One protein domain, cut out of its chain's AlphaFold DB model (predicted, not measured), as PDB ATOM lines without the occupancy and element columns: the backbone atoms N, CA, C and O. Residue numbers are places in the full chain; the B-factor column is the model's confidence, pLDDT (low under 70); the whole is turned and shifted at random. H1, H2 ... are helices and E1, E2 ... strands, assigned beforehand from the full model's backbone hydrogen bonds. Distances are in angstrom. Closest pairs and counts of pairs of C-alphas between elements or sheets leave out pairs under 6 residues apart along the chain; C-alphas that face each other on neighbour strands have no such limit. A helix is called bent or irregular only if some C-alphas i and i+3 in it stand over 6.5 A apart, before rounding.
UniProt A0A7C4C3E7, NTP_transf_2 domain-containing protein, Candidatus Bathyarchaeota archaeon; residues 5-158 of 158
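AT A GLANCE: This is residues 5 to 158 of the 158 residues of the protein "NTP_transf_2 domain-containing protein" of Candidatus Bathyarchaeota archaeon (UniProt A0A7C4C3E7). A small sheet of three strands, E1, E2 and E3, has helices H1 and H3 over one face and H4 over the other. The long helix H7 passes the edge strand E3 with its residues 135 to 143 and runs on away from the sheet towards H5, while H6 packs on H3. The printed part has 154 residues, with seven named helices and three named strands in the order H1 E1 H2 E2 H3 E3 H4 H5 H6 H7. The sheet has the order E1, E2, E3 and is mixed; the class is mostly helix. The whole is compact and rounded, with a radius of gyration of the C-alphas of 15.0 A and spans of 44 by 36 by 29 A.

IN THESE COORDINATES: The strands are E1, residues 24 to 29, 14.2 A from first to last C-alpha; E2, residues 47 to 51, 12.8 A; and E3, residues 85 to 88. H1, residues 5 to 20, is 21.7 A long and begins at C-alpha 5 (153.535, 101.978, 128.599). H2 holds residues 31 to 35, and H3, residues 57 to 70, is 19.9 A long. H4 holds residues 91 to 101, H5 residues 107 to 118 and H6 residues 124 to 133; H6 is irregular, with C-alphas 126 and 129 7.3 A apart. H7, residues 135 to 157, is 32.3 A long and ends at C-alpha 157 (151.850, 75.189, 113.673).

HOW THE PARTS SIT: E1 and E2 are antiparallel, with N 28 and O 48 within hydrogen-bond range at 2.8 A. E2 and E3 are parallel, with N 49 and O 85 at 2.9 A. E2, H3 and E3 form a strand-helix-strand unit, two parallel neighbour strands with a helix between, and its crossover is right-handed. H1, at a height of 9.8 A over the sheet, and H3, at 11.3 A, lie on the same face; H4, at 10.0 A, is on the opposite face. H2 and H7 only graze the sheet. H3 is the hub: it touches H1, closest C-alphas Phe 8 and Leu 67 at 6.0 A; H6, Ser 58 and Thr 132 at 5.4 A; and H7, Glu 57 and Pro 135 at 6.2 A, about perpendicular at 77 degrees. H5 is close to but not clearly touching H7, closest C-alphas Leu 109 and Ala 153 at 6.4 A. Every O i to N i+4 pair is within hydrogen-bond range in H1, H2, H3 and H5, against 6 of 7 in H4, 4 of 6 in H6 and 17 of 19 in H7.

THE WHOLE: The C-alphas of Lys 19 and Ser 158, the two farthest apart, are 44.6 A apart. The printed part has no cut. The links H2 to E2 and H3 to E3 are long. The mean pLDDT of the printed part is 75.3, and residues 79 to 82, 89 to 125 and 143 to 158 are under 70.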
ATOM      1  N   HIS A   5     153.341 103.372 128.181       88.31
ATOM      2  CA  HIS A   5     153.535 101.978 128.599       88.31
ATOM      3  C   HIS A   5     154.928 101.692 129.186       88.31
ATOM      4  O   HIS A   5     155.049 100.869 130.090       88.31
ATOM      5  N   LEU A   6     155.984 102.365 128.714       90.69
ATOM      6  CA  LEU A   6     157.327 102.216 129.284       90.69
ATOM      7  C   LEU A   6     157.418 102.878 130.657       90.69
ATOM      8  O   LEU A   6     158.005 102.292 131.563       90.69
ATOM      9  N   MET A   7     156.804 104.055 130.825       93.25
ATOM     10  CA  MET A   7     156.718 104.720 132.129       93.25
ATOM     11  C   MET A   7     155.918 103.872 133.120       93.25
ATOM     12  O   MET A   7     156.403 103.609 134.212       93.25
ATOM     13  N   PHE A   8     154.769 103.335 132.694       93.81
ATOM     14  CA  PHE A   8     153.994 102.360 133.464       93.81
ATOM     15  C   PHE A   8     154.879 101.202 133.936       93.81
ATOM     16  O   PHE A   8     154.926 100.888 135.121       93.81
ATOM     17  N   CYS A   9     155.602 100.556 133.017       92.75
ATOM     18  CA  CYS A   9     156.427  99.394 133.345       92.75
ATOM     19  C   CYS A   9     157.592  99.737 134.280       92.75
ATOM     20  O   CYS A   9     157.963  98.910 135.116       92.75
ATOM     21  N   LYS A  10     158.181 100.928 134.124       94.62
ATOM     22  CA  LYS A  10     159.260 101.423 134.981       94.62
ATOM     23  C   LYS A  10     158.745 101.653 136.401       94.62
ATOM     24  O   LYS A  10     159.238 101.000 137.317       94.62
ATOM     25  N   ASP A  11     157.716 102.483 136.556       96.19
ATOM     26  CA  ASP A  11     157.122 102.819 137.853       96.19
ATOM     27  C   ASP A  11     156.575 101.576 138.560       96.19
ATOM     28  O   ASP A  11     156.748 101.421 139.767       96.19
ATOM     29  N   PHE A  12     155.973 100.642 137.813       95.69
ATOM     30  CA  PHE A  12     155.517  99.367 138.364       95.69
ATOM     31  C   PHE A  12     156.664  98.592 139.012       95.69
ATOM     32  O   PHE A  12     156.539  98.153 140.154       95.69
ATOM     33  N   LYS A  13     157.779  98.414 138.291       95.31
ATOM     34  CA  LYS A  13     158.941  97.681 138.807       95.31
ATOM     35  C   LYS A  13     159.552  98.390 140.004       95.31
ATOM     36  O   LYS A  13     159.816  97.736 141.005       95.31
ATOM     37  N   GLU A  14     159.765  99.695 139.892       96.12
ATOM     38  CA  GLU A  14     160.396 100.505 140.931       96.12
ATOM     39  C   GLU A  14     159.585 100.464 142.227       96.12
ATOM     40  O   GLU A  14     160.112 100.092 143.272       96.12
ATOM     41  N   PHE A  15     158.277 100.717 142.158       95.56
ATOM     42  CA  PHE A  15     157.401 100.601 143.321       95.56
ATOM     43  C   PHE A  15     157.402  99.191 143.910       95.56
ATOM     44  O   PHE A  15     157.520  99.026 145.122       95.56
ATOM     45  N   ALA A  16     157.251  98.171 143.064       93.44
ATOM     46  CA  ALA A  16     157.121  96.800 143.524       93.44
ATOM     47  C   ALA A  16     158.402  96.327 144.229       93.44
ATOM     48  O   ALA A  16     158.314  95.764 145.320       93.44
ATOM     49  N   TYR A  17     159.580  96.605 143.662       94.06
ATOM     50  CA  TYR A  17     160.853  96.297 144.310       94.06
ATOM     51  C   TYR A  17     161.063  97.132 145.577       94.06
ATOM     52  O   TYR A  17     161.338  96.547 146.615       94.06
ATOM     53  N   ASN A  18     160.828  98.446 145.548       94.94
ATOM     54  CA  ASN A  18     161.052  99.304 146.719       94.94
ATOM     55  C   ASN A  18     160.114  98.971 147.888       94.94
ATOM     56  O   ASN A  18     160.506  99.032 149.050       94.94
ATOM     57  N   LYS A  19     158.850  98.634 147.608       95.88
ATOM     58  CA  LYS A  19     157.840  98.388 148.646       95.88
ATOM     59  C   LYS A  19     157.819  96.938 149.123       95.88
ATOM     60  O   LYS A  19     157.468  96.683 150.276       95.88
ATOM     61  N   PHE A  20     158.151  95.991 148.246       95.50
ATOM     62  CA  PHE A  20     157.945  94.560 148.473       95.50
ATOM     63  C   PHE A  20     159.180  93.710 148.153       95.50
ATOM     64  O   PHE A  20     159.031  92.530 147.839       95.50
ATOM     65  N   GLU A  21     160.391  94.257 148.272       92.69
ATOM     66  CA  GLU A  21     161.663  93.566 148.002       92.69
ATOM     67  C   GLU A  21     161.716  92.147 148.592       92.69
ATOM     68  O   GLU A  21     161.957  91.166 147.892       92.69
ATOM     69  N   ASN A  22     161.359  92.013 149.873       92.56
ATOM     70  CA  ASN A  22     161.373  90.736 150.595       92.56
ATOM     71  C   ASN A  22     160.326  89.716 150.103       92.56
ATOM     72  O   ASN A  22     160.379  88.537 150.457       92.56
ATOM     73  N   TYR A  23     159.348  90.158 149.317       92.81
ATOM     74  CA  TYR A  23     158.314  89.317 148.718       92.81
ATOM     75  C   TYR A  23     158.581  89.044 147.246       92.81
ATOM     76  O   TYR A  23     158.131  88.016 146.754       92.81
ATOM     77  N   ILE A  24     159.299  89.913 146.537       91.69
ATOM     78  CA  ILE A  24     159.505  89.795 145.096       91.69
ATOM     79  C   ILE A  24     160.823  89.083 144.814       91.69
ATOM     80  O   ILE A  24     161.897  89.467 145.264       91.69
ATOM     81  N   LEU A  25     160.741  88.016 144.030       89.06
ATOM     82  CA  LEU A  25     161.913  87.368 143.457       89.06
ATOM     83  C   LEU A  25     162.295  88.042 142.139       89.06
ATOM     84  O   LEU A  25     163.459  88.369 141.927       89.06
ATOM     85  N   LYS A  26     161.325  88.213 141.231       88.88
ATOM     86  CA  LYS A  26     161.581  88.744 139.888       88.88
ATOM     87  C   LYS A  26     160.323  89.299 139.230       88.88
ATOM     88  O   LYS A  26     159.246  88.744 139.411       88.88
ATOM     89  N   ILE A  27     160.470  90.340 138.413       89.56
ATOM     90  CA  ILE A  27     159.390  90.894 137.586       89.56
ATOM     91  C   ILE A  27     159.789  90.832 136.114       89.56
ATOM     92  O   ILE A  27     160.846  91.330 135.717       89.56
ATOM     93  N   PHE A  28     158.910  90.276 135.289       86.00
ATOM     94  CA  PHE A  28     159.053  90.229 133.841       86.00
ATOM     95  C   PHE A  28     157.975  91.082 133.189       86.00
ATOM     96  O   PHE A  28     156.805  90.981 133.534       86.00
ATOM     97  N   VAL A  29     158.384  91.899 132.223       85.56
ATOM     98  CA  VAL A  29     157.468  92.580 131.301       85.56
ATOM     99  C   VAL A  29     157.603  91.867 129.969       85.56
ATOM    100  O   VAL A  29     158.731  91.629 129.528       85.56
ATOM    101  N   LEU A  30     156.484  91.498 129.361       82.06
ATOM    102  CA  LEU A  30     156.418  90.710 128.136       82.06
ATOM    103  C   LEU A  30     155.618  91.453 127.053       82.06
ATOM    104  O   LEU A  30     155.235  92.614 127.207       82.06
ATOM    105  N   GLY A  31     155.425  90.777 125.921       77.69
ATOM    106  CA  GLY A  31     154.482  91.208 124.897       77.69
ATOM    107  C   GLY A  31     154.825  92.523 124.205       77.69
ATOM    108  O   GLY A  31     155.988  92.925 124.088       77.69
ATOM    109  N   SER A  32     153.774  93.172 123.701       80.25
ATOM    110  CA  SER A  32     153.875  94.395 122.894       80.25
ATOM    111  C   SER A  32     154.470  95.572 123.678       80.25
ATOM    112  O   SER A  32     155.242  96.350 123.121       80.25
ATOM    113  N   ALA A  33     154.205  95.641 124.989       83.44
ATOM    114  CA  ALA A  33     154.781  96.636 125.892       83.44
ATOM    115  C   ALA A  33     156.311  96.532 125.988       83.44
ATOM    116  O   ALA A  33     156.991  97.555 125.972       83.44
ATOM    117  N   LYS A  34     156.871  95.314 126.020       82.75
ATOM    118  CA  LYS A  34     158.330  95.111 126.008       82.75
ATOM    119  C   LYS A  34     158.952  95.468 124.653       82.75
ATOM    120  O   LYS A  34     160.039  96.035 124.619       82.75
ATOM    121  N   ARG A  35     158.290  95.109 123.547       81.00
ATOM    122  CA  ARG A  35     158.811  95.305 122.179       81.00
ATOM    123  C   ARG A  35     158.633  96.727 121.642       81.00
ATOM    124  O   ARG A  35     159.155  97.044 120.582       81.00
ATOM    125  N   GLY A  36     157.912  97.589 122.359       80.00
ATOM    126  CA  GLY A  36     157.597  98.944 121.900       80.00
ATOM    127  C   GLY A  36     156.507  98.998 120.823       80.00
ATOM    128  O   GLY A  36     156.324 100.043 120.211       80.00
ATOM    129  N   GLU A  37     155.775  97.899 120.627       83.94
ATOM    130  CA  GLU A  37     154.651  97.742 119.688       83.94
ATOM    131  C   GLU A  37     153.293  97.960 120.383       83.94
ATOM    132  O   GLU A  37     152.245  97.533 119.900       83.94
ATOM    133  N   TRP A  38     153.298  98.530 121.587       87.88
ATOM    134  CA  TRP A  38     152.086  98.716 122.371       87.88
ATOM    135  C   TRP A  38     151.180  99.779 121.745       87.88
ATOM    136  O   TRP A  38     151.619 100.897 121.467       87.88
ATOM    137  N   VAL A  39     149.903  99.438 121.570       83.69
ATOM    138  CA  VAL A  39     148.893 100.302 120.956       83.69
ATOM    139  C   VAL A  39     147.844 100.692 121.991       83.69
ATOM    140  O   VAL A  39     147.198  99.833 122.599       83.69
ATOM    141  N   TYR A  40     147.640 101.999 122.152       84.31
ATOM    142  CA  TYR A  40     146.644 102.561 123.064       84.31
ATOM    143  C   TYR A  40     145.244 101.981 122.812       84.31
ATOM    144  O   TYR A  40     144.785 101.904 121.671       84.31
ATOM    145  N   GLY A  41     144.576 101.541 123.885       75.94
ATOM    146  CA  GLY A  41     143.223 100.975 123.838       75.94
ATOM    147  C   GLY A  41     143.089  99.631 123.106       75.94
ATOM    148  O   GLY A  41     141.972  99.147 122.946       75.94
ATOM    149  N   ARG A  42     144.195  99.020 122.651       76.19
ATOM    150  CA  ARG A  42     144.197  97.729 121.930       76.19
ATOM    151  C   ARG A  42     145.177  96.698 122.492       76.19
ATOM    152  O   ARG A  42     144.973  95.500 122.284       76.19
ATOM    153  N   SER A  43     146.237  97.155 123.150       80.12
ATOM    154  CA  SER A  43     147.261  96.312 123.761       80.12
ATOM    155  C   SER A  43     147.174  96.347 125.283       80.12
ATOM    156  O   SER A  43     147.174  97.412 125.895       80.12
ATOM    157  N   ASP A  44     147.162  95.176 125.896       82.25
ATOM    158  CA  ASP A  44     147.428  94.977 127.317       82.25
ATOM    159  C   ASP A  44     148.911  95.213 127.664       82.25
ATOM    160  O   ASP A  44     149.765  95.426 126.793       82.25
ATOM    161  N   ILE A  45     149.215  95.232 128.966       86.81
ATOM    162  CA  ILE A  45     150.585  95.292 129.489       86.81
ATOM    163  C   ILE A  45     150.852  93.997 130.257       86.81
ATOM    164  O   ILE A  45     150.484  93.861 131.428       86.81
ATOM    165  N   ASP A  46     151.521  93.067 129.577       84.44
ATOM    166  CA  ASP A  46     151.846  91.738 130.090       84.44
ATOM    167  C   ASP A  46     152.937  91.812 131.166       84.44
ATOM    168  O   ASP A  46     154.122  91.993 130.860       84.44
ATOM    169  N   ILE A  47     152.556  91.633 132.431       87.44
ATOM    170  CA  ILE A  47     153.492  91.577 133.559       87.44
ATOM    171  C   ILE A  47     153.372  90.232 134.269       87.44
ATOM    172  O   ILE A  47     152.276  89.805 134.625       87.44
ATOM    173  N   ILE A  48     154.515  89.596 134.523       85.88
ATOM    174  CA  ILE A  48     154.627  88.431 135.402       85.88
ATOM    175  C   ILE A  48     155.434  88.828 136.635       85.88
ATOM    176  O   ILE A  48     156.554  89.327 136.508       85.88
ATOM    177  N   VAL A  49     154.893  88.569 137.824       88.31
ATOM    178  CA  VAL A  49     155.591  88.767 139.099       88.31
ATOM    179  C   VAL A  49     155.820  87.417 139.761       88.31
ATOM    180  O   VAL A  49     154.888  86.679 140.071       88.31
ATOM    181  N   VAL A  50     157.087  87.106 140.004       86.94
ATOM    182  CA  VAL A  50     157.507  85.929 140.752       86.94
ATOM    183  C   VAL A  50     157.743  86.347 142.193       86.94
ATOM    184  O   VAL A  50     158.595  87.194 142.471       86.94
ATOM    185  N   LEU A  51     156.990  85.746 143.104       88.50
ATOM    186  CA  LEU A  51     157.000  86.022 144.528       88.50
ATOM    187  C   LEU A  51     157.779  84.945 145.287       88.50
ATOM    188  O   LEU A  51     157.681  83.751 145.010       88.50
ATOM    189  N   ARG A  52     158.535  85.368 146.296       88.06
ATOM    190  CA  ARG A  52     159.167  84.503 147.296       88.06
ATOM    191  C   ARG A  52     158.132  83.901 148.245       88.06
ATOM    192  O   ARG A  52     158.287  82.760 148.655       88.06
ATOM    193  N   ARG A  53     157.088  84.665 148.584       86.25
ATOM    194  CA  ARG A  53     155.999  84.280 149.497       86.25
ATOM    195  C   ARG A  53     154.725  85.079 149.201       86.25
ATOM    196  O   ARG A  53     154.803  86.138 148.581       86.25
ATOM    197  N   LYS A  54     153.575  84.571 149.655       87.69
ATOM    198  CA  LYS A  54     152.255  85.221 149.525       87.69
ATOM    199  C   LYS A  54     152.121  86.433 150.451       87.69
ATOM    200  O   LYS A  54     152.853  86.529 151.433       87.69
ATOM    201  N   GLY A  55     151.155  87.308 150.177       89.00
ATOM    202  CA  GLY A  55     150.690  88.358 151.095       89.00
ATOM    203  C   GLY A  55     150.675  89.781 150.525       89.00
ATOM    204  O   GLY A  55     150.188  90.693 151.188       89.00
ATOM    205  N   VAL A  56     151.178  89.992 149.306       93.25
ATOM    206  CA  VAL A  56     151.302  91.326 148.678       93.25
ATOM    207  C   VAL A  56     150.546  91.450 147.354       93.25
ATOM    208  O   VAL A  56     150.477  92.530 146.771       93.25
ATOM    209  N   GLU A  57     149.930  90.368 146.885       90.62
ATOM    210  CA  GLU A  57     149.314  90.256 145.564       90.62
ATOM    211  C   GLU A  57     148.220  91.309 145.347       90.62
ATOM    212  O   GLU A  57     148.167  91.961 144.306       90.62
ATOM    213  N   SER A  58     147.365  91.529 146.352       89.12
ATOM    214  CA  SER A  58     146.294  92.529 146.255       89.12
ATOM    215  C   SER A  58     146.853  93.950 146.146       89.12
ATOM    216  O   SER A  58     146.336  94.756 145.374       89.12
ATOM    217  N   PHE A  59     147.936  94.263 146.866       92.75
ATOM    218  CA  PHE A  59     148.590  95.570 146.781       92.75
ATOM    219  C   PHE A  59     149.252  95.788 145.420       92.75
ATOM    220  O   PHE A  59     149.117  96.869 144.848       92.75
ATOM    221  N   ILE A  60     149.895  94.755 144.874       92.50
ATOM    222  CA  ILE A  60     150.471  94.778 143.525       92.50
ATOM    223  C   ILE A  60     149.374  95.035 142.481       92.50
ATOM    224  O   ILE A  60     149.528  95.929 141.647       92.50
ATOM    225  N   CYS A  61     148.235  94.337 142.563       89.88
ATOM    226  CA  CYS A  61     147.082  94.593 141.693       89.88
ATOM    227  C   CYS A  61     146.551  96.026 141.839       89.88
ATOM    228  O   CYS A  61     146.324  96.700 140.839       89.88
ATOM    229  N   LYS A  62     146.376  96.522 143.071       91.19
ATOM    230  CA  LYS A  62     145.913  97.900 143.318       91.19
ATOM    231  C   LYS A  62     146.841  98.931 142.687       91.19
ATOM    232  O   LYS A  62     146.354  99.865 142.055       91.19
ATOM    233  N   TYR A  63     148.152  98.753 142.830       94.38
ATOM    234  CA  TYR A  63     149.119  99.668 142.238       94.38
ATOM    235  C   TYR A  63     149.106  99.603 140.711       94.38
ATOM    236  O   TYR A  63     149.108 100.638 140.055       94.38
ATOM    237  N   TYR A  64     148.979  98.406 140.136       92.12
ATOM    238  CA  TYR A  64     148.788  98.248 138.697       92.12
ATOM    239  C   TYR A  64     147.575  99.048 138.187       92.12
ATOM    240  O   TYR A  64     147.669  99.755 137.185       92.12
ATOM    241  N   TRP A  65     146.448  99.011 138.906       89.88
ATOM    242  CA  TRP A  65     145.267  99.811 138.561       89.88
ATOM    243  C   TRP A  65     145.487 101.308 138.693       89.88
ATOM    244  O   TRP A  65     144.953 102.078 137.899       89.88
ATOM    245  N   TYR A  66     146.235 101.723 139.711       93.81
ATOM    246  CA  TYR A  66     146.607 103.117 139.879       93.81
ATOM    247  C   TYR A  66     147.449 103.606 138.695       93.81
ATOM    248  O   TYR A  66     147.194 104.692 138.179       93.81
ATOM    249  N   LEU A  67     148.388 102.791 138.208       93.88
ATOM    250  CA  LEU A  67     149.207 103.139 137.050       93.88
ATOM    251  C   LEU A  67     148.400 103.248 135.753       93.88
ATOM    252  O   LEU A  67     148.726 104.097 134.925       93.88
ATOM    253  N   ASP A  68     147.338 102.452 135.590       90.94
ATOM    254  CA  ASP A  68     146.456 102.573 134.422       90.94
ATOM    255  C   ASP A  68     145.800 103.951 134.353       90.94
ATOM    256  O   ASP A  68     145.732 104.564 133.289       90.94
ATOM    257  N   LEU A  69     145.368 104.449 135.515       90.88
ATOM    258  CA  LEU A  69     144.788 105.779 135.662       90.88
ATOM    259  C   LEU A  69     145.854 106.868 135.501       90.88
ATOM    260  O   LEU A  69     145.647 107.805 134.739       90.88
ATOM    261  N   LYS A  70     147.006 106.729 136.170       93.88
ATOM    262  CA  LYS A  70     148.105 107.711 136.148       93.88
ATOM    263  C   LYS A  70     148.641 107.955 134.737       93.88
ATOM    264  O   LYS A  70     148.958 109.088 134.393       93.88
ATOM    265  N   TYR A  71     148.786 106.893 133.946       91.62
ATOM    266  CA  TYR A  71     149.356 106.963 132.600       91.62
ATOM    267  C   TYR A  71     148.322 106.938 131.486       91.62
ATOM    268  O   TYR A  71     148.718 106.925 130.319       91.62
ATOM    269  N   GLU A  72     147.032 106.917 131.833       89.94
ATOM    270  CA  GLU A  72     145.929 106.814 130.882       89.94
ATOM    271  C   GLU A  72     146.213 105.718 129.845       89.94
ATOM    272  O   GLU A  72     146.245 105.971 128.640       89.94
ATOM    273  N   THR A  73     146.546 104.506 130.294       86.31
ATOM    274  CA  THR A  73     146.849 103.398 129.370       86.31
ATOM    275  C   THR A  73     145.587 102.713 128.857       86.31
ATOM    276  O   THR A  73     145.626 102.043 127.824       86.31
ATOM    277  N   ASN A  74     144.459 102.942 129.535       85.50
ATOM    278  CA  ASN A  74     143.139 102.427 129.203       85.50
ATOM    279  C   ASN A  74     143.065 100.886 129.180       85.50
ATOM    280  O   ASN A  74     142.196 100.318 128.516       85.50
ATOM    281  N   ILE A  75     143.958 100.194 129.899       83.00
ATOM    282  CA  ILE A  75     144.075  98.727 129.847       83.00
ATOM    283  C   ILE A  75     142.853  98.033 130.443       83.00
ATOM    284  O   ILE A  75     142.470  96.960 129.985       83.00
ATOM    285  N   ILE A  76     142.176  98.671 131.405       80.19
ATOM    286  CA  ILE A  76     140.966  98.131 132.034       80.19
ATOM    287  C   ILE A  76     139.785  97.968 131.064       80.19
ATOM    288  O   ILE A  76     138.875  97.174 131.315       80.19
ATOM    289  N   ASN A  77     139.791  98.723 129.963       76.69
ATOM    290  CA  ASN A  77     138.720  98.720 128.971       76.69
ATOM    291  C   ASN A  77     139.039  97.835 127.757       76.69
ATOM    292  O   ASN A  77     138.206  97.717 126.858       76.69
ATOM    293  N   ILE A  78     140.214  97.200 127.729       74.25
ATOM    294  CA  ILE A  78     140.639  96.359 126.611       74.25
ATOM    295  C   ILE A  78     139.908  95.012 126.669       74.25
ATOM    296  O   ILE A  78     139.824  94.394 127.738       74.25
ATOM    297  N   PRO A  79     139.379  94.523 125.534       56.34
ATOM    298  CA  PRO A  79     138.859  93.169 125.461       56.34
ATOM    299  C   PRO A  79     140.017  92.175 125.606       56.34
ATOM    300  O   PRO A  79     141.013  92.279 124.894       56.34
ATOM    301  N   PHE A  80     139.870  91.195 126.500       61.91
ATOM    302  CA  PHE A  80     140.885  90.169 126.774       61.91
ATOM    303  C   PHE A  80     142.148  90.662 127.503       61.91
ATOM    304  O   PHE A  80     143.254  90.211 127.236       61.91
ATOM    305  N   TYR A  81     142.000  91.574 128.458       65.38
ATOM    306  CA  TYR A  81     143.095  91.889 129.369       65.38
ATOM    307  C   TYR A  81     143.190  90.881 130.531       65.38
ATOM    308  O   TYR A  81     142.180  90.411 131.067       65.38
ATOM    309  N   HIS A  82     144.418  90.592 130.963       66.31
ATOM    310  CA  HIS A  82     144.684  89.909 132.223       66.31
ATOM    311  C   HIS A  82     145.505  90.803 133.165       66.31
ATOM    312  O   HIS A  82     146.401  91.522 132.718       66.31
ATOM    313  N   PRO A  83     145.233  90.766 134.483       74.38
ATOM    314  CA  PRO A  83     146.086  91.413 135.467       74.38
ATOM    315  C   PRO A  83     147.498  90.834 135.481       74.38
ATOM    316  O   PRO A  83     147.744  89.799 134.849       74.38
ATOM    317  N   PRO A  84     148.434  91.488 136.200       81.62
ATOM    318  CA  PRO A  84     149.729  90.904 136.483       81.62
ATOM    319  C   PRO A  84     149.558  89.464 136.933       81.62
ATOM    320  O   PRO A  84     148.840  89.181 137.895       81.62
ATOM    321  N   ILE A  85     150.208  88.564 136.213       82.81
ATOM    322  CA  ILE A  85     150.168  87.154 136.537       82.81
ATOM    323  C   ILE A  85     151.180  86.936 137.660       82.81
ATOM    324  O   ILE A  85     152.354  87.289 137.520       82.81
ATOM    325  N   MET A  86     150.729  86.398 138.789       83.62
ATOM    326  CA  MET A  86     151.551  86.279 139.992       83.62
ATOM    327  C   MET A  86     151.687  84.826 140.423       83.62
ATOM    328  O   MET A  86     150.685  84.137 140.603       83.62
ATOM    329  N   PHE A  87     152.925  84.391 140.655       80.62
ATOM    330  CA  PHE A  87     153.225  83.047 141.152       80.62
ATOM    331  C   PHE A  87     154.166  83.108 142.330       80.62
ATOM    332  O   PHE A  87     155.150  83.846 142.318       80.62
ATOM    333  N   VAL A  88     153.893  82.287 143.331       77.69
ATOM    334  CA  VAL A  88     154.821  82.050 144.433       77.69
ATOM    335  C   VAL A  88     155.788  80.970 143.983       77.69
ATOM    336  O   VAL A  88     155.393  80.084 143.236       77.69
ATOM    337  N   ARG A  89     157.048  81.040 144.414       69.12
ATOM    338  CA  ARG A  89     158.126  80.105 144.070       69.12
ATOM    339  C   ARG A  89     157.821  78.659 144.511       69.12
ATOM    340  O   ARG A  89     158.415  78.151 145.453       69.12
ATOM    341  N   ASN A  90     156.928  77.992 143.790       64.00
ATOM    342  CA  ASN A  90     156.806  76.551 143.683       64.00
ATOM    343  C   ASN A  90     157.342  76.162 142.298       64.00
ATOM    344  O   ASN A  90     157.008  76.787 141.290       64.00
ATOM    345  N   ASN A  91     158.214  75.156 142.240       54.28
ATOM    346  CA  ASN A  91     158.877  74.736 141.003       54.28
ATOM    347  C   ASN A  91     157.885  74.310 139.908       54.28
ATOM    348  O   ASN A  91     158.212  74.405 138.728       54.28
ATOM    349  N   ILE A  92     156.685  73.863 140.288       56.25
ATOM    350  CA  ILE A  92     155.617  73.477 139.358       56.25
ATOM    351  C   ILE A  92     155.032  74.712 138.668       56.25
ATOM    352  O   ILE A  92     155.030  74.770 137.441       56.25
ATOM    353  N   ASP A  93     154.643  75.734 139.435       57.25
ATOM    354  CA  ASP A  93     154.113  76.995 138.897       57.25
ATOM    355  C   ASP A  93     155.163  77.703 138.034       57.25
ATOM    356  O   ASP A  93     154.853  78.230 136.968       57.25
ATOM    357  N   TYR A  94     156.433  77.652 138.453       56.97
ATOM    358  CA  TYR A  94     157.547  78.161 137.660       56.97
ATOM    359  C   TYR A  94     157.711  77.396 136.344       56.97
ATOM    360  O   TYR A  94     157.847  78.023 135.302       56.97
ATOM    361  N   LYS A  95     157.678  76.059 136.341       54.66
ATOM    362  CA  LYS A  95     157.797  75.284 135.095       54.66
ATOM    363  C   LYS A  95     156.614  75.542 134.158       54.66
ATOM    364  O   LYS A  95     156.851  75.848 132.994       54.66
ATOM    365  N   LEU A  96     155.383  75.511 134.671       55.09
ATOM    366  CA  LEU A  96     154.163  75.763 133.895       55.09
ATOM    367  C   LEU A  96     154.101  77.195 133.352       55.09
ATOM    368  O   LEU A  96     153.687  77.415 132.222       55.09
ATOM    369  N   ALA A  97     154.538  78.194 134.118       56.53
ATOM    370  CA  ALA A  97     154.556  79.572 133.642       56.53
ATOM    371  C   ALA A  97     155.744  79.843 132.704       56.53
ATOM    372  O   ALA A  97     155.595  80.516 131.692       56.53
ATOM    373  N   PHE A  98     156.943  79.353 133.015       53.50
ATOM    374  CA  PHE A  98     158.180  79.813 132.377       53.50
ATOM    375  C   PHE A  98     158.589  78.979 131.159       53.50
ATOM    376  O   PHE A  98     159.110  79.544 130.202       53.50
ATOM    377  N   ILE A  99     158.323  77.668 131.147       53.59
ATOM    378  CA  ILE A  99     158.561  76.830 129.958       53.59
ATOM    379  C   ILE A  99     157.466  77.096 128.913       53.59
ATOM    380  O   ILE A  99     157.758  77.165 127.719       53.59
ATOM    381  N   ASP A 100     156.227  77.354 129.357       49.53
ATOM    382  CA  ASP A 100     155.080  77.477 128.455       49.53
ATOM    383  C   ASP A 100     154.603  78.903 128.155       49.53
ATOM    384  O   ASP A 100     153.868  79.053 127.185       49.53
ATOM    385  N   LEU A 101     154.978  79.973 128.875       52.09
ATOM    386  CA  LEU A 101     154.622  81.353 128.465       52.09
ATOM    387  C   LEU A 101     155.727  82.053 127.666       52.09
ATOM    388  O   LEU A 101     155.421  82.990 126.927       52.09
ATOM    389  N   ILE A 102     156.985  81.608 127.765       49.41
ATOM    390  CA  ILE A 102     158.147  82.387 127.299       49.41
ATOM    391  C   ILE A 102     158.648  82.113 125.868       49.41
ATOM    392  O   ILE A 102     159.314  83.005 125.340       49.41
ATOM    393  N   PRO A 103     158.300  81.042 125.128       45.88
ATOM    394  CA  PRO A 103     158.654  81.021 123.713       45.88
ATOM    395  C   PRO A 103     157.693  81.914 122.921       45.88
ATOM    396  O   PRO A 103     156.476  81.845 123.129       45.88
ATOM    397  N   ASN A 104     158.252  82.741 122.034       45.97
ATOM    398  CA  ASN A 104     157.586  83.652 121.097       45.97
ATOM    399  C   ASN A 104     156.174  83.189 120.696       45.97
ATOM    400  O   ASN A 104     156.017  82.186 120.006       45.97
ATOM    401  N   LYS A 105     155.134  83.933 121.104       50.53
ATOM    402  CA  LYS A 105     153.808  83.785 120.485       50.53
ATOM    403  C   LYS A 105     153.954  84.189 119.019       50.53
ATOM    404  O   LYS A 105     154.330  85.333 118.757       50.53
ATOM    405  N   SER A 106     153.654  83.292 118.081       51.03
ATOM    406  CA  SER A 106     153.544  83.700 116.681       51.03
ATOM    407  C   SER A 106     152.409  84.738 116.551       51.03
ATOM    408  O   SER A 106     151.410  84.670 117.286       51.03
ATOM    409  N   PRO A 107     152.519  85.718 115.637       55.88
ATOM    410  CA  PRO A 107     151.467  86.709 115.413       55.88
ATOM    411  C   PRO A 107     150.106  86.075 115.084       55.88
ATOM    412  O   PRO A 107     149.067  86.575 115.519       55.88
ATOM    413  N   ARG A 108     150.109  84.938 114.371       55.22
ATOM    414  CA  ARG A 108     148.902  84.173 114.019       55.22
ATOM    415  C   ARG A 108     148.223  83.603 115.258       55.22
ATOM    416  O   ARG A 108     147.013  83.761 115.421       55.22
ATOM    417  N   LEU A 109     149.004  83.046 116.177       55.69
ATOM    418  CA  LEU A 109     148.499  82.488 117.424       55.69
ATOM    419  C   LEU A 109     147.814  83.524 118.304       55.69
ATOM    420  O   LEU A 109     146.727  83.292 118.831       55.69
ATOM    421  N   SER A 110     148.444  84.693 118.434       57.34
ATOM    422  CA  SER A 110     147.875  85.803 119.193       57.34
ATOM    423  C   SER A 110     146.546  86.268 118.601       57.34
ATOM    424  O   SER A 110     145.687  86.735 119.344       57.34
ATOM    425  N   MET A 111     146.381  86.162 117.283       58.69
ATOM    426  CA  MET A 111     145.171  86.575 116.583       58.69
ATOM    427  C   MET A 111     144.030  85.574 116.785       58.69
ATOM    428  O   MET A 111     142.905  85.989 117.059       58.69
ATOM    429  N   ILE A 112     144.327  84.274 116.718       59.69
ATOM    430  CA  ILE A 112     143.364  83.194 116.982       59.69
ATOM    431  C   ILE A 112     142.903  83.246 118.440       59.69
ATOM    432  O   ILE A 112     141.706  83.306 118.699       59.69
ATOM    433  N   LEU A 113     143.842  83.331 119.388       58.28
ATOM    434  CA  LEU A 113     143.555  83.494 120.816       58.28
ATOM    435  C   LEU A 113     142.647  84.695 121.084       58.28
ATOM    436  O   LEU A 113     141.640  84.563 121.777       58.28
ATOM    437  N   LYS A 114     142.983  85.854 120.498       59.09
ATOM    438  CA  LYS A 114     142.158  87.059 120.615       59.09
ATOM    439  C   LYS A 114     140.753  86.817 120.071       59.09
ATOM    440  O   LYS A 114     139.806  87.129 120.773       59.09
ATOM    441  N   LYS A 115     140.595  86.236 118.878       59.34
ATOM    442  CA  LYS A 115     139.271  85.996 118.274       59.34
ATOM    443  C   LYS A 115     138.421  85.000 119.066       59.34
ATOM    444  O   LYS A 115     137.262  85.293 119.334       59.34
ATOM    445  N   SER A 116     138.983  83.861 119.465       58.62
ATOM    446  CA  SER A 116     138.225  82.791 120.128       58.62
ATOM    447  C   SER A 116     137.795  83.158 121.548       58.62
ATOM    448  O   SER A 116     136.721  82.766 121.990       58.62
ATOM    449  N   LEU A 117     138.613  83.931 122.270       52.75
ATOM    450  CA  LEU A 117     138.328  84.308 123.658       52.75
ATOM    451  C   LEU A 117     137.558  85.627 123.783       52.75
ATOM    452  O   LEU A 117     136.937  85.866 124.818       52.75
ATOM    453  N   HIS A 118     137.535  86.464 122.739       54.25
ATOM    454  CA  HIS A 118     136.810  87.739 122.743       54.25
ATOM    455  C   HIS A 118     135.308  87.576 123.015       54.25
ATOM    456  O   HIS A 118     134.709  88.438 123.652       54.25
ATOM    457  N   CYS A 119     134.694  86.477 122.570       51.66
ATOM    458  CA  CYS A 119     133.265  86.224 122.786       51.66
ATOM    459  C   CYS A 119     132.933  85.720 124.200       51.66
ATOM    460  O   CYS A 119     131.773  85.758 124.596       51.66
ATOM    461  N   ILE A 120     133.930  85.241 124.949       51.62
ATOM    462  CA  ILE A 120     133.726  84.529 126.221       51.62
ATOM    463  C   ILE A 120     134.187  85.379 127.413       51.62
ATOM    464  O   ILE A 120     133.665  85.235 128.516       51.62
ATOM    465  N   VAL A 121     135.151  86.287 127.215       53.28
ATOM    466  CA  VAL A 121     135.745  87.058 128.313       53.28
ATOM    467  C   VAL A 121     134.988  88.376 128.534       53.28
ATOM    468  O   VAL A 121     135.052  89.269 127.686       53.28
ATOM    469  N   PRO A 122     134.289  88.547 129.674       59.09
ATOM    470  CA  PRO A 122     133.569  89.780 129.979       59.09
ATOM    471  C   PRO A 122     134.530  90.963 130.165       59.09
ATOM    472  O   PRO A 122     135.698  90.801 130.529       59.09
ATOM    473  N   ARG A 123     134.030  92.189 129.951       63.69
ATOM    474  CA  ARG A 123     134.819  93.420 130.144       63.69
ATOM    475  C   ARG A 123     135.365  93.487 131.576       63.69
ATOM    476  O   ARG A 123     134.602  93.480 132.544       63.69
ATOM    477  N   ILE A 124     136.683  93.631 131.716       65.44
ATOM    478  CA  ILE A 124     137.389  93.571 133.009       65.44
ATOM    479  C   ILE A 124     136.969  94.654 133.992       65.44
ATOM    480  O   ILE A 124     137.064  94.431 135.197       65.44
ATOM    481  N   LYS A 125     136.439  95.788 133.519       68.00
ATOM    482  CA  LYS A 125     135.865  96.826 134.387       68.00
ATOM    483  C   LYS A 125     134.939  96.241 135.466       68.00
ATOM    484  O   LYS A 125     135.013  96.673 136.612       68.00
ATOM    485  N   TYR A 126     134.141  95.228 135.123       73.19
ATOM    486  CA  TYR A 126     133.224  94.566 136.058       73.19
ATOM    487  C   TYR A 126     133.910  93.517 136.948       73.19
ATOM    488  O   TYR A 126     133.489  93.293 138.077       73.19
ATOM    489  N   LEU A 127     135.004  92.913 136.477       75.50
ATOM    490  CA  LEU A 127     135.779  91.916 137.221       75.50
ATOM    491  C   LEU A 127     136.847  92.526 138.141       75.50
ATOM    492  O   LEU A 127     137.345  91.837 139.030       75.50
ATOM    493  N   LYS A 128     137.203  93.808 137.969       79.19
ATOM    494  CA  LYS A 128     138.271  94.491 138.721       79.19
ATOM    495  C   LYS A 128     138.187  94.278 140.243       79.19
ATOM    496  O   LYS A 128     139.224  93.939 140.826       79.19
ATOM    497  N   PRO A 129     137.024  94.434 140.917       82.44
ATOM    498  CA  PRO A 129     136.945  94.234 142.366       82.44
ATOM    499  C   PRO A 129     137.294  92.796 142.763       82.44
ATOM    500  O   PRO A 129     138.079  92.574 143.684       82.44
ATOM    501  N   TRP A 130     136.777  91.822 142.013       83.12
ATOM    502  CA  TRP A 130     137.012  90.405 142.260       83.12
ATOM    503  C   TRP A 130     138.471  90.009 141.994       83.12
ATOM    504  O   TRP A 130     139.101  89.401 142.856       83.12
ATOM    505  N   LEU A 131     139.054  90.449 140.872       80.44
ATOM    506  CA  LEU A 131     140.464  90.207 140.521       80.44
ATOM    507  C   LEU A 131     141.432  90.791 141.557       80.44
ATOM    508  O   LEU A 131     142.490  90.227 141.821       80.44
ATOM    509  N   THR A 132     141.063  91.918 142.166       81.19
ATOM    510  CA  THR A 132     141.861  92.554 143.224       81.19
ATOM    511  C   THR A 132     141.764  91.796 144.548       81.19
ATOM    512  O   THR A 132     142.733  91.766 145.311       81.19
ATOM    513  N   LYS A 133     140.604  91.191 144.833       84.12
ATOM    514  CA  LYS A 133     140.348  90.417 146.054       84.12
ATOM    515  C   LYS A 133     140.931  89.003 145.981       84.12
ATOM    516  O   LYS A 133     141.414  88.495 146.987       84.12
ATOM    517  N   HIS A 134     140.932  88.390 144.798       81.88
ATOM    518  CA  HIS A 134     141.347  87.000 144.582       81.88
ATOM    519  C   HIS A 134     142.442  86.844 143.504       81.88
ATOM    520  O   HIS A 134     142.287  86.051 142.574       81.88
ATOM    521  N   PRO A 135     143.581  87.554 143.617       78.75
ATOM    522  CA  PRO A 135     144.603  87.602 142.567       78.75
ATOM    523  C   PRO A 135     145.279  86.252 142.280       78.75
ATOM    524  O   PRO A 135     145.626  85.962 141.136       78.75
ATOM    525  N   VAL A 136     145.442  85.403 143.300       75.19
ATOM    526  CA  VAL A 136     146.039  84.063 143.146       75.19
ATOM    527  C   VAL A 136     145.098  83.130 142.382       75.19
ATOM    528  O   VAL A 136     145.518  82.461 141.444       75.19
ATOM    529  N   ILE A 137     143.806  83.131 142.734       76.88
ATOM    530  CA  ILE A 137     142.784  82.329 142.041       76.88
ATOM    531  C   ILE A 137     142.674  82.785 140.586       76.88
ATOM    532  O   ILE A 137     142.674  81.956 139.680       76.88
ATOM    533  N   ALA A 138     142.656  84.102 140.356       73.81
ATOM    534  CA  ALA A 138     142.662  84.668 139.015       73.81
ATOM    535  C   ALA A 138     143.889  84.212 138.211       73.81
ATOM    536  O   ALA A 138     143.731  83.738 137.091       73.81
ATOM    537  N   SER A 139     145.094  84.289 138.789       71.88
ATOM    538  CA  SER A 139     146.334  83.859 138.122       71.88
ATOM    539  C   SER A 139     146.281  82.381 137.719       71.88
ATOM    540  O   SER A 139     146.624  82.043 136.586       71.88
ATOM    541  N   ASN A 140     145.772  81.513 138.597       71.19
ATOM    542  CA  ASN A 140     145.620  80.084 138.313       71.19
ATOM    543  C   ASN A 140     144.574  79.808 137.223       71.19
ATOM    544  O   ASN A 140     144.816  78.986 136.344       71.19
ATOM    545  N   LEU A 141     143.438  80.512 137.241       71.94
ATOM    546  CA  LEU A 141     142.421  80.414 136.189       71.94
ATOM    547  C   LEU A 141     142.975  80.861 134.834       71.94
ATOM    548  O   LEU A 141     142.791  80.166 133.837       71.94
ATOM    549  N   PHE A 142     143.697  81.986 134.793       70.12
ATOM    550  CA  PHE A 142     144.332  82.459 133.563       70.12
ATOM    551  C   PHE A 142     145.344  81.445 133.030       70.12
ATOM    552  O   PHE A 142     145.328  81.161 131.835       70.12
ATOM    553  N   LEU A 143     146.169  80.838 133.887       65.81
ATOM    554  CA  LEU A 143     147.051  79.746 133.464       65.81
ATOM    555  C   LEU A 143     146.278  78.546 132.916       65.81
ATOM    556  O   LEU A 143     146.618  78.046 131.845       65.81
ATOM    557  N   ALA A 144     145.241  78.099 133.624       66.69
ATOM    558  CA  ALA A 144     144.439  76.946 133.229       66.69
ATOM    559  C   ALA A 144     143.735  77.157 131.881       66.69
ATOM    560  O   ALA A 144     143.562  76.201 131.136       66.69
ATOM    561  N   ILE A 145     143.373  78.397 131.538       65.38
ATOM    562  CA  ILE A 145     142.810  78.753 130.226       65.38
ATOM    563  C   ILE A 145     143.911  78.864 129.162       65.38
ATOM    564  O   ILE A 145     143.730  78.424 128.028       65.38
ATOM    565  N   LEU A 146     145.064  79.448 129.498       63.09
ATOM    566  CA  LEU A 146     146.146  79.684 128.539       63.09
ATOM    567  C   LEU A 146     146.867  78.392 128.115       63.09
ATOM    568  O   LEU A 146     147.293  78.292 126.962       63.09
ATOM    569  N   LEU A 147     146.986  77.404 129.007       62.50
ATOM    570  CA  LEU A 147     147.695  76.143 128.751       62.50
ATOM    571  C   LEU A 147     147.050  75.290 127.632       62.50
ATOM    572  O   LEU A 147     147.754  74.964 126.669       62.50
ATOM    573  N   PRO A 148     145.738  74.966 127.664       62.06
ATOM    574  CA  PRO A 148     145.081  74.194 126.609       62.06
ATOM    575  C   PRO A 148     145.152  74.889 125.257       62.06
ATOM    576  O   PRO A 148     145.467  74.263 124.247       62.06
ATOM    577  N   ILE A 149     144.914  76.202 125.231       59.59
ATOM    578  CA  ILE A 149     144.856  76.940 123.970       59.59
ATOM    579  C   ILE A 149     146.236  76.998 123.323       59.59
ATOM    580  O   ILE A 149     146.341  76.898 122.103       59.59
ATOM    581  N   ARG A 150     147.308  77.067 124.123       56.59
ATOM    582  CA  ARG A 150     148.675  76.960 123.611       56.59
ATOM    583  C   ARG A 150     149.017  75.545 123.113       56.59
ATOM    584  O   ARG A 150     149.781  75.415 122.161       56.59
ATOM    585  N   SER A 151     148.476  74.497 123.731       58.84
ATOM    586  CA  SER A 151     148.649  73.114 123.257       58.84
ATOM    587  C   SER A 151     147.998  72.906 121.883       58.84
ATOM    588  O   SER A 151     148.646  72.426 120.952       58.84
ATOM    589  N   LEU A 152     146.754  73.368 121.722       57.84
ATOM    590  CA  LEU A 152     146.035  73.374 120.440       57.84
ATOM    591  C   LEU A 152     146.766  74.192 119.371       57.84
ATOM    592  O   LEU A 152     146.928  73.757 118.240       57.84
ATOM    593  N   ALA A 153     147.254  75.360 119.759       55.66
ATOM    594  CA  ALA A 153     148.062  76.242 118.938       55.66
ATOM    595  C   ALA A 153     149.338  75.598 118.372       55.66
ATOM    596  O   ALA A 153     149.586  75.709 117.178       55.66
ATOM    597  N   ARG A 154     150.142  74.921 119.209       57.12
ATOM    598  CA  ARG A 154     151.375  74.252 118.749       57.12
ATOM    599  C   ARG A 154     151.071  73.155 117.732       57.12
ATOM    600  O   ARG A 154     151.814  73.026 116.773       57.12
ATOM    601  N   LYS A 155     149.970  72.419 117.920       58.41
ATOM    602  CA  LYS A 155     149.501  71.402 116.964       58.41
ATOM    603  C   LYS A 155     149.061  71.980 115.617       58.41
ATOM    604  O   LYS A 155     149.045  71.254 114.639       58.41
ATOM    605  N   LEU A 156     148.650  73.248 115.573       53.59
ATOM    606  CA  LEU A 156     148.254  73.931 114.334       53.59
ATOM    607  C   LEU A 156     149.448  74.550 113.588       53.59
ATOM    608  O   LEU A 156     149.295  74.970 112.445       53.59
ATOM    609  N   GLU A 157     150.604  74.661 114.245       51.81
ATOM    610  CA  GLU A 157     151.850  75.189 113.673       51.81
ATOM    611  C   GLU A 157     152.861  74.085 113.302       51.81
ATOM    612  O   GLU A 157     153.865  74.397 112.664       51.81
ATOM    613  N   SER A 158     152.601  72.830 113.695       49.72
ATOM    614  CA  SER A 158     153.342  71.617 113.306       49.72
ATOM    615  C   SER A 158     152.701  70.932 112.110       49.72
ATOM    616  O   SER A 158     153.450  70.517 111.205       49.72
TER     617      SER A 158